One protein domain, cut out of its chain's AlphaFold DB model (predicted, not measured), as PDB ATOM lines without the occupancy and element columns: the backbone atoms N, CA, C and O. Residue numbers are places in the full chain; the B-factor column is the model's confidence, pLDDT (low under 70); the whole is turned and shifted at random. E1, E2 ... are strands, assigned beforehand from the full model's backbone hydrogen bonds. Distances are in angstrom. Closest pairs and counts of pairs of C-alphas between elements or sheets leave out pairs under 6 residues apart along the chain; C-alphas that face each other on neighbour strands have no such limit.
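AT A GLANCE: This is residues 326 to 360 and 431 to 460 of the 1152 residues of an uncharacterized protein of Gibberella intermedia (UniProt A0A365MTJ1). Little regular structure: a body mostly of loops, with a small hairpin, E2 and E3, and one strand, E1, off to a side. The long opening stretch, residues 326 to 354, ties in by short antiparallel pairings, 329 to 330 with E2 and 344 to 345 with E1. The 65 printed residues hold no named helix and three strands, E1, E2, E3; the class is all strand, with 11 residues in named elements. It is compact, radius of gyration of the C-alphas 11.2 A, spanning 31 by 24 by 23 A.

HOW THE PARTS SIT: E1, residues 355 to 359, pairs with no named strand. Its closest C-alpha to E2, residues 440 to 442, is Val 355, 8.0 A from that of Leu 440. E2 and E3, residues 451 to 453, form an antiparallel hairpin at 145 degrees; N 441 and O 452 are 2.9 A apart, within hydrogen-bond range. E1 and E3 are apart.

IN THESE COORDINATES: E1 is 12.7 A long from C-alpha 355 at (12.298, 32.618, -35.157); E2 spans 6.6 A; E3 spans 6.8 A to C-alpha 453 at (4.437, 39.418, -36.370).

THE WHOLE: The C-alphas farthest apart, Ala 340 and Leu 460, are 34.0 A apart. Residues 361 to 430 are cut out, leaving 22.4 A between C-alphas 360 and 431. The E2 to E3 link is short. Mean pLDDT of the printed part is 71.3; 27 residues are under 70, among them 450 to 460.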
ATOM      1  N   THR A 326      -6.848  32.828 -37.516       44.12
ATOM      2  CA  THR A 326      -7.020  32.547 -36.076       44.12
ATOM      3  C   THR A 326      -5.655  32.306 -35.440       44.12
ATOM      4  O   THR A 326      -4.948  31.396 -35.856       44.12
ATOM      5  N   ILE A 327      -5.301  33.083 -34.414       49.66
ATOM      6  CA  ILE A 327      -4.065  32.875 -33.652       49.66
ATOM      7  C   ILE A 327      -4.204  31.591 -32.822       49.66
ATOM      8  O   ILE A 327      -4.994  31.526 -31.880       49.66
ATOM      9  N   PHE A 328      -3.431  30.569 -33.177       45.53
ATOM     10  CA  PHE A 328      -3.318  29.295 -32.471       45.53
ATOM     11  C   PHE A 328      -2.531  29.437 -31.156       45.53
ATOM     12  O   PHE A 328      -2.868  28.818 -30.147       45.53
ATOM     13  N   GLY A 329      -1.499  30.283 -31.141       52.91
ATOM     14  CA  GLY A 329      -0.670  30.541 -29.965       52.91
ATOM     15  C   GLY A 329       0.513  31.444 -30.292       52.91
ATOM     16  O   GLY A 329       0.610  31.963 -31.397       52.91
ATOM     17  N   LEU A 330       1.419  31.639 -29.335       70.44
ATOM     18  CA  LEU A 330       2.722  32.244 -29.622       70.44
ATOM     19  C   LEU A 330       3.673  31.195 -30.199       70.44
ATOM     20  O   LEU A 330       3.519  30.010 -29.889       70.44
ATOM     21  N   ALA A 331       4.674  31.637 -30.960       71.69
ATOM     22  CA  ALA A 331       5.735  30.760 -31.444       71.69
ATOM     23  C   ALA A 331       6.350  29.931 -30.304       71.69
ATOM     24  O   ALA A 331       6.620  30.442 -29.205       71.69
ATOM     25  N   ARG A 332       6.543  28.631 -30.539       81.69
ATOM     26  CA  ARG A 332       7.056  27.697 -29.531       81.69
ATOM     27  C   ARG A 332       8.055  26.715 -30.135       81.69
ATOM     28  O   ARG A 332       7.996  26.395 -31.310       81.69
ATOM     29  N   LYS A 333       8.965  26.217 -29.292       86.81
ATOM     30  CA  LYS A 333      10.031  25.276 -29.677       86.81
ATOM     31  C   LYS A 333       9.533  23.965 -30.296       86.81
ATOM     32  O   LYS A 333      10.279  23.356 -31.043       86.81
ATOM     33  N   ASP A 334       8.326  23.516 -29.948       84.38
ATOM     34  CA  ASP A 334       7.738  22.258 -30.434       84.38
ATOM     35  C   ASP A 334       6.898  22.418 -31.712       84.38
ATOM     36  O   ASP A 334       6.308  21.446 -32.190       84.38
ATOM     37  N   ASP A 335       6.815  23.629 -32.262       83.44
ATOM     38  CA  ASP A 335       6.117  23.874 -33.517       83.44
ATOM     39  C   ASP A 335       6.853  23.193 -34.687       83.44
ATOM     40  O   ASP A 335       8.070  23.265 -34.821       83.44
ATOM     41  N   GLY A 336       6.099  22.524 -35.553       81.06
ATOM     42  CA  GLY A 336       6.579  21.869 -36.763       81.06
ATOM     43  C   GLY A 336       7.423  20.618 -36.532       81.06
ATOM     44  O   GLY A 336       8.072  20.191 -37.474       81.06
ATOM     45  N   HIS A 337       7.413  20.005 -35.338       84.31
ATOM     46  CA  HIS A 337       8.280  18.860 -34.986       84.31
ATOM     47  C   HIS A 337       8.238  17.659 -35.957       84.31
ATOM     48  O   HIS A 337       9.160  16.852 -35.956       84.31
ATOM     49  N   GLY A 338       7.171  17.524 -36.755       79.50
ATOM     50  CA  GLY A 338       7.019  16.484 -37.779       79.50
ATOM     51  C   GLY A 338       7.367  16.919 -39.211       79.50
ATOM     52  O   GLY A 338       7.136  16.147 -40.136       79.50
ATOM     53  N   LEU A 339       7.858  18.144 -39.422       81.81
ATOM     54  CA  LEU A 339       8.277  18.652 -40.732       81.81
ATOM     55  C   LEU A 339       9.731  18.262 -41.022       81.81
ATOM     56  O   LEU A 339      10.549  18.206 -40.111       81.81
ATOM     57  N   ALA A 340      10.067  18.061 -42.301       84.25
ATOM     58  CA  ALA A 340      11.444  17.791 -42.732       84.25
ATOM     59  C   ALA A 340      12.414  18.921 -42.327       84.25
ATOM     60  O   ALA A 340      13.545  18.664 -41.921       84.25
ATOM     61  N   HIS A 341      11.932  20.167 -42.374       85.81
ATOM     62  CA  HIS A 341      12.649  21.352 -41.911       85.81
ATOM     63  C   HIS A 341      11.774  22.125 -40.910       85.81
ATOM     64  O   HIS A 341      11.054  23.049 -41.296       85.81
ATOM     65  N   PRO A 342      11.777  21.742 -39.619       87.56
ATOM     66  CA  PRO A 342      10.976  22.418 -38.606       87.56
ATOM     67  C   PRO A 342      11.476  23.855 -38.398       87.56
ATOM     68  O   PRO A 342      12.679  24.114 -38.545       87.56
ATOM     69  N   PRO A 343      10.596  24.803 -38.035       87.19
ATOM     70  CA  PRO A 343      11.022  26.145 -37.668       87.19
ATOM     71  C   PRO A 343      11.894  26.132 -36.406       87.19
ATOM     72  O   PRO A 343      11.676  25.355 -35.475       87.19
ATOM     73  N   ARG A 344      12.876  27.030 -36.351       92.25
ATOM     74  CA  ARG A 344      13.791  27.178 -35.213       92.25
ATOM     75  C   ARG A 344      13.333  28.347 -34.360       92.25
ATOM     76  O   ARG A 344      13.499  29.503 -34.732       92.25
ATOM     77  N   VAL A 345      12.741  28.042 -33.209       88.19
ATOM     78  CA  VAL A 345      12.204  29.040 -32.274       88.19
ATOM     79  C   VAL A 345      13.108  29.131 -31.044       88.19
ATOM     80  O   VAL A 345      13.239  28.166 -30.292       88.19
ATOM     81  N   ARG A 346      13.709  30.297 -30.777       86.12
ATOM     82  CA  ARG A 346      14.666  30.462 -29.661       86.12
ATOM     83  C   ARG A 346      14.037  30.264 -28.280       86.12
ATOM     84  O   ARG A 346      14.620  29.622 -27.404       86.12
ATOM     85  N   GLN A 347      12.845  30.820 -28.075       77.94
ATOM     86  CA  GLN A 347      12.099  30.774 -26.818       77.94
ATOM     87  C   GLN A 347      10.592  30.885 -27.063       77.94
ATOM     88  O   GLN A 347      10.157  31.303 -28.132       77.94
ATOM     89  N   HIS A 348       9.781  30.509 -26.074       78.69
ATOM     90  CA  HIS A 348       8.335  30.689 -26.185       78.69
ATOM     91  C   HIS A 348       7.994  32.179 -26.320       78.69
ATOM     92  O   HIS A 348       8.419  32.978 -25.488       78.69
ATOM     93  N   GLY A 349       7.249  32.545 -27.365       73.19
ATOM     94  CA  GLY A 349       6.975  33.946 -27.688       73.19
ATOM     95  C   GLY A 349       8.181  34.704 -28.236       73.19
ATOM     96  O   GLY A 349       8.266  35.911 -28.043       73.19
ATOM     97  N   ALA A 350       9.118  34.014 -28.891       80.12
ATOM     98  CA  ALA A 350      10.220  34.654 -29.600       80.12
ATOM     99  C   ALA A 350       9.718  35.678 -30.636       80.12
ATOM    100  O   ALA A 350       8.678  35.482 -31.276       80.12
ATOM    101  N   GLY A 351      10.463  36.777 -30.767       78.94
ATOM    102  CA  GLY A 351      10.198  37.822 -31.752       78.94
ATOM    103  C   GLY A 351      10.707  37.460 -33.146       78.94
ATOM    104  O   GLY A 351      11.299  36.403 -33.358       78.94
ATOM    105  N   ALA A 352      10.498  38.355 -34.109       78.12
ATOM    106  CA  ALA A 352      10.745  38.098 -35.530       78.12
ATOM    107  C   ALA A 352      12.207  37.743 -35.868       78.12
ATOM    108  O   ALA A 352      12.450  37.006 -36.820       78.12
ATOM    109  N   LYS A 353      13.180  38.235 -35.087       86.44
ATOM    110  CA  LYS A 353      14.619  37.930 -35.257       86.44
ATOM    111  C   LYS A 353      15.040  36.583 -34.668       86.44
ATOM    112  O   LYS A 353      16.093  36.069 -35.013       86.44
ATOM    113  N   ASP A 354      14.231  36.037 -33.766       89.50
ATOM    114  CA  ASP A 354      14.547  34.854 -32.959       89.50
ATOM    115  C   ASP A 354      13.734  33.613 -33.392       89.50
ATOM    116  O   ASP A 354      13.710  32.595 -32.688       89.50
ATOM    117  N   VAL A 355      13.032  33.714 -34.523       83.12
ATOM    118  CA  VAL A 355      12.298  32.618 -35.157       83.12
ATOM    119  C   VAL A 355      12.730  32.513 -36.608       83.12
ATOM    120  O   VAL A 355      12.551  33.457 -37.378       83.12
ATOM    121  N   GLU A 356      13.262  31.352 -36.972       89.44
ATOM    122  CA  GLU A 356      13.653  31.029 -38.339       89.44
ATOM    123  C   GLU A 356      12.726  29.971 -38.925       89.44
ATOM    124  O   GLU A 356      12.286  29.052 -38.231       89.44
ATOM    125  N   PHE A 357      12.474  30.063 -40.221       84.12
ATOM    126  CA  PHE A 357      11.799  29.016 -40.973       84.12
ATOM    127  C   PHE A 357      12.578  28.705 -42.244       84.12
ATOM    128  O   PHE A 357      13.423  29.485 -42.683       84.12
ATOM    129  N   TRP A 358      12.327  27.522 -42.790       84.19
ATOM    130  CA  TRP A 358      12.977  27.068 -44.005       84.19
ATOM    131  C   TRP A 358      12.346  27.741 -45.224       84.19
ATOM    132  O   TRP A 358      11.133  27.657 -45.416       84.19
ATOM    133  N   LEU A 359      13.171  28.416 -46.018       75.19
ATOM    134  CA  LEU A 359      12.807  28.993 -47.304       75.19
ATOM    135  C   LEU A 359      13.506  28.177 -48.394       75.19
ATOM    136  O   LEU A 359      14.739  28.130 -48.429       75.19
ATOM    137  N   ASP A 360      12.729  27.531 -49.259       72.19
ATOM    138  CA  ASP A 360      13.266  26.806 -50.411       72.19
ATOM    139  C   ASP A 360      13.918  27.786 -51.403       72.19
ATOM    140  O   ASP A 360      13.436  28.905 -51.591       72.19
ATOM    141  N   ARG A 431       6.697  46.713 -45.329       51.34
ATOM    142  CA  ARG A 431       6.879  47.320 -43.996       51.34
ATOM    143  C   ARG A 431       8.059  46.701 -43.258       51.34
ATOM    144  O   ARG A 431       8.016  45.538 -42.867       51.34
ATOM    145  N   ALA A 432       9.071  47.519 -42.974       57.38
ATOM    146  CA  ALA A 432      10.057  47.191 -41.954       57.38
ATOM    147  C   ALA A 432       9.352  47.106 -40.590       57.38
ATOM    148  O   ALA A 432       8.731  48.082 -40.159       57.38
ATOM    149  N   LEU A 433       9.440  45.942 -39.936       60.12
ATOM    150  CA  LEU A 433       8.921  45.740 -38.581       60.12
ATOM    151  C   LEU A 433       9.595  46.734 -37.635       60.12
ATOM    152  O   LEU A 433      10.821  46.699 -37.488       60.12
ATOM    153  N   GLN A 434       8.806  47.611 -37.016       67.25
ATOM    154  CA  GLN A 434       9.313  48.638 -36.106       67.25
ATOM    155  C   GLN A 434       9.713  48.019 -34.767       67.25
ATOM    156  O   GLN A 434      10.737  48.388 -34.191       67.25
ATOM    157  N   ASP A 435       8.968  47.004 -34.326       67.62
ATOM    158  CA  ASP A 435       9.171  46.342 -33.043       67.62
ATOM    159  C   ASP A 435       9.432  44.835 -33.226       67.62
ATOM    160  O   ASP A 435       8.628  43.987 -32.825       67.62
ATOM    161  N   PRO A 436      10.596  44.437 -33.776       74.75
ATOM    162  CA  PRO A 436      10.903  43.035 -34.068       74.75
ATOM    163  C   PRO A 436      11.048  42.150 -32.819       74.75
ATOM    164  O   PRO A 436      11.179  40.932 -32.943       74.75
ATOM    165  N   GLN A 437      11.050  42.751 -31.624       74.50
ATOM    166  CA  GLN A 437      11.038  42.047 -30.342       74.50
ATOM    167  C   GLN A 437       9.631  41.610 -29.907       74.50
ATOM    168  O   GLN A 437       9.515  40.784 -29.001       74.50
ATOM    169  N   LEU A 438       8.567  42.142 -30.523       65.62
ATOM    170  CA  LEU A 438       7.210  41.676 -30.251       65.62
ATOM    171  C   LEU A 438       7.071  40.199 -30.639       65.62
ATOM    172  O   LEU A 438       7.626  39.774 -31.656       65.62
ATOM    173  N   PRO A 439       6.327  39.408 -29.848       73.12
ATOM    174  CA  PRO A 439       6.233  37.976 -30.066       73.12
ATOM    175  C   PRO A 439       5.570  37.672 -31.412       73.12
ATOM    176  O   PRO A 439       4.585  38.309 -31.796       73.12
ATOM    177  N   LEU A 440       6.067  36.651 -32.107       65.81
ATOM    178  CA  LEU A 440       5.369  36.106 -33.264       65.81
ATOM    179  C   LEU A 440       4.157  35.288 -32.824       65.81
ATOM    180  O   LEU A 440       4.228  34.461 -31.905       65.81
ATOM    181  N   VAL A 441       3.049  35.483 -33.529       65.25
ATOM    182  CA  VAL A 441       1.844  34.674 -33.377       65.25
ATOM    183  C   VAL A 441       1.857  33.546 -34.405       65.25
ATOM    184  O   VAL A 441       2.137  33.759 -35.582       65.25
ATOM    185  N   ASN A 442       1.573  32.325 -33.960       65.56
ATOM    186  CA  ASN A 442       1.321  31.183 -34.826       65.56
ATOM    187  C   ASN A 442      -0.162  31.203 -35.226       65.56
ATOM    188  O   ASN A 442      -1.034  31.077 -34.369       65.56
ATOM    189  N   CYS A 443      -0.443  31.359 -36.513       54.66
ATOM    190  CA  CYS A 443      -1.771  31.396 -37.126       54.66
ATOM    191  C   CYS A 443      -2.115  30.109 -37.907       54.66
ATOM    192  O   CYS A 443      -3.105  30.079 -38.637       54.66
ATOM    193  N   GLY A 444      -1.280  29.071 -37.781       57.41
ATOM    194  CA  GLY A 444      -1.465  27.736 -38.350       57.41
ATOM    195  C   GLY A 444      -1.843  26.713 -37.273       57.41
ATOM    196  O   GLY A 444      -2.757  26.925 -36.480       57.41
ATOM    197  N   THR A 445      -1.139  25.587 -37.231       62.03
ATOM    198  CA  THR A 445      -1.255  24.561 -36.176       62.03
ATOM    199  C   THR A 445       0.124  24.256 -35.588       62.03
ATOM    200  O   THR A 445       1.124  24.762 -36.088       62.03
ATOM    201  N   ARG A 446       0.226  23.404 -34.553       73.12
ATOM    202  CA  ARG A 446       1.556  22.918 -34.131       73.12
ATOM    203  C   ARG A 446       2.226  22.067 -35.193       73.12
ATOM    204  O   ARG A 446       3.426  22.166 -35.344       73.12
ATOM    205  N   ASN A 447       1.482  21.238 -35.917       76.12
ATOM    206  CA  ASN A 447       2.081  20.342 -36.910       76.12
ATOM    207  C   ASN A 447       2.449  21.092 -38.199       76.12
ATOM    208  O   ASN A 447       3.404  20.722 -38.866       76.12
ATOM    209  N   ASN A 448       1.710  22.159 -38.516       71.56
ATOM    210  CA  ASN A 448       1.957  23.037 -39.652       71.56
ATOM    211  C   ASN A 448       1.879  24.513 -39.201       71.56
ATOM    212  O   ASN A 448       0.803  25.123 -39.295       71.56
ATOM    213  N   PRO A 449       2.956  25.051 -38.599       74.06
ATOM    214  CA  PRO A 449       2.980  26.397 -38.037       74.06
ATOM    215  C   PRO A 449       3.074  27.470 -39.122       74.06
ATOM    216  O   PRO A 449       3.733  27.300 -40.141       74.06
ATOM    217  N   MET A 450       2.428  28.608 -38.875       65.69
ATOM    218  CA  MET A 450       2.476  29.776 -39.755       65.69
ATOM    219  C   MET A 450       2.667  31.019 -38.900       65.69
ATOM    220  O   MET A 450       1.780  31.348 -38.119       65.69
ATOM    221  N   TYR A 451       3.794  31.712 -39.031       68.25
ATOM    222  CA  TYR A 451       4.109  32.846 -38.163       68.25
ATOM    223  C   TYR A 451       3.750  34.188 -38.790       68.25
ATOM    224  O   TYR A 451       4.085  34.455 -39.939       68.25
ATOM    225  N   LEU A 452       3.110  35.048 -37.999       59.62
ATOM    226  CA  LEU A 452       2.921  36.461 -38.305       59.62
ATOM    227  C   LEU A 452       3.451  37.312 -37.140       59.62
ATOM    228  O   LEU A 452       3.236  36.958 -35.978       59.62
ATOM    229  N   PRO A 453       4.130  38.437 -37.406       66.56
ATOM    230  CA  PRO A 453       4.437  39.418 -36.370       66.56
ATOM    231  C   PRO A 453       3.163  39.957 -35.712       66.56
ATOM    232  O   PRO A 453       2.204  40.299 -36.403       66.56
ATOM    233  N   ALA A 454       3.133  40.068 -34.379       60.56
ATOM    234  CA  ALA A 454       1.973  40.644 -33.687       60.56
ATOM    235  C   ALA A 454       1.666  42.084 -34.152       60.56
ATOM    236  O   ALA A 454       0.503  42.470 -34.190       60.56
ATOM    237  N   GLU A 455       2.693  42.836 -34.565       58.72
ATOM    238  CA  GLU A 455       2.601  44.195 -35.122       58.72
ATOM    239  C   GLU A 455       1.742  44.276 -36.398       58.72
ATOM    240  O   GLU A 455       1.083  45.285 -36.640       58.72
ATOM    241  N   VAL A 456       1.699  43.203 -37.197       53.94
ATOM    242  CA  VAL A 456       0.904  43.144 -38.437       53.94
ATOM    243  C   VAL A 456      -0.455  42.465 -38.236       53.94
ATOM    244  O   VAL A 456      -1.198  42.262 -39.193       53.94
ATOM    245  N   CYS A 457      -0.793  42.097 -36.997       50.97
ATOM    246  CA  CYS A 457      -2.039  41.415 -36.661       50.97
ATOM    247  C   CYS A 457      -3.046  42.377 -36.022       50.97
ATOM    248  O   CYS A 457      -2.738  43.086 -35.066       50.97
ATOM    249  N   VAL A 458      -4.297  42.334 -36.484       47.66
ATOM    250  CA  VAL A 458      -5.406  43.115 -35.917       47.66
ATOM    251  C   VAL A 458      -6.490  42.171 -35.394       47.66
ATOM    252  O   VAL A 458      -6.835  41.177 -36.033       47.66
ATOM    253  N   VAL A 459      -7.042  42.467 -34.213       51.53
ATOM    254  CA  VAL A 459      -8.191  41.733 -33.658       51.53
ATOM    255  C   VAL A 459      -9.471  42.253 -34.310       51.53
ATOM    256  O   VAL A 459      -9.765  43.442 -34.204       51.53
ATOM    257  N   LEU A 460     -10.249  41.374 -34.950       52.03
ATOM    258  CA  LEU A 460     -11.510  41.784 -35.575       52.03
ATOM    259  C   LEU A 460     -12.562  42.245 -34.556       52.03
ATOM    260  O   LEU A 460     -12.658  41.628 -33.486       52.03
TER     261      LEU A 460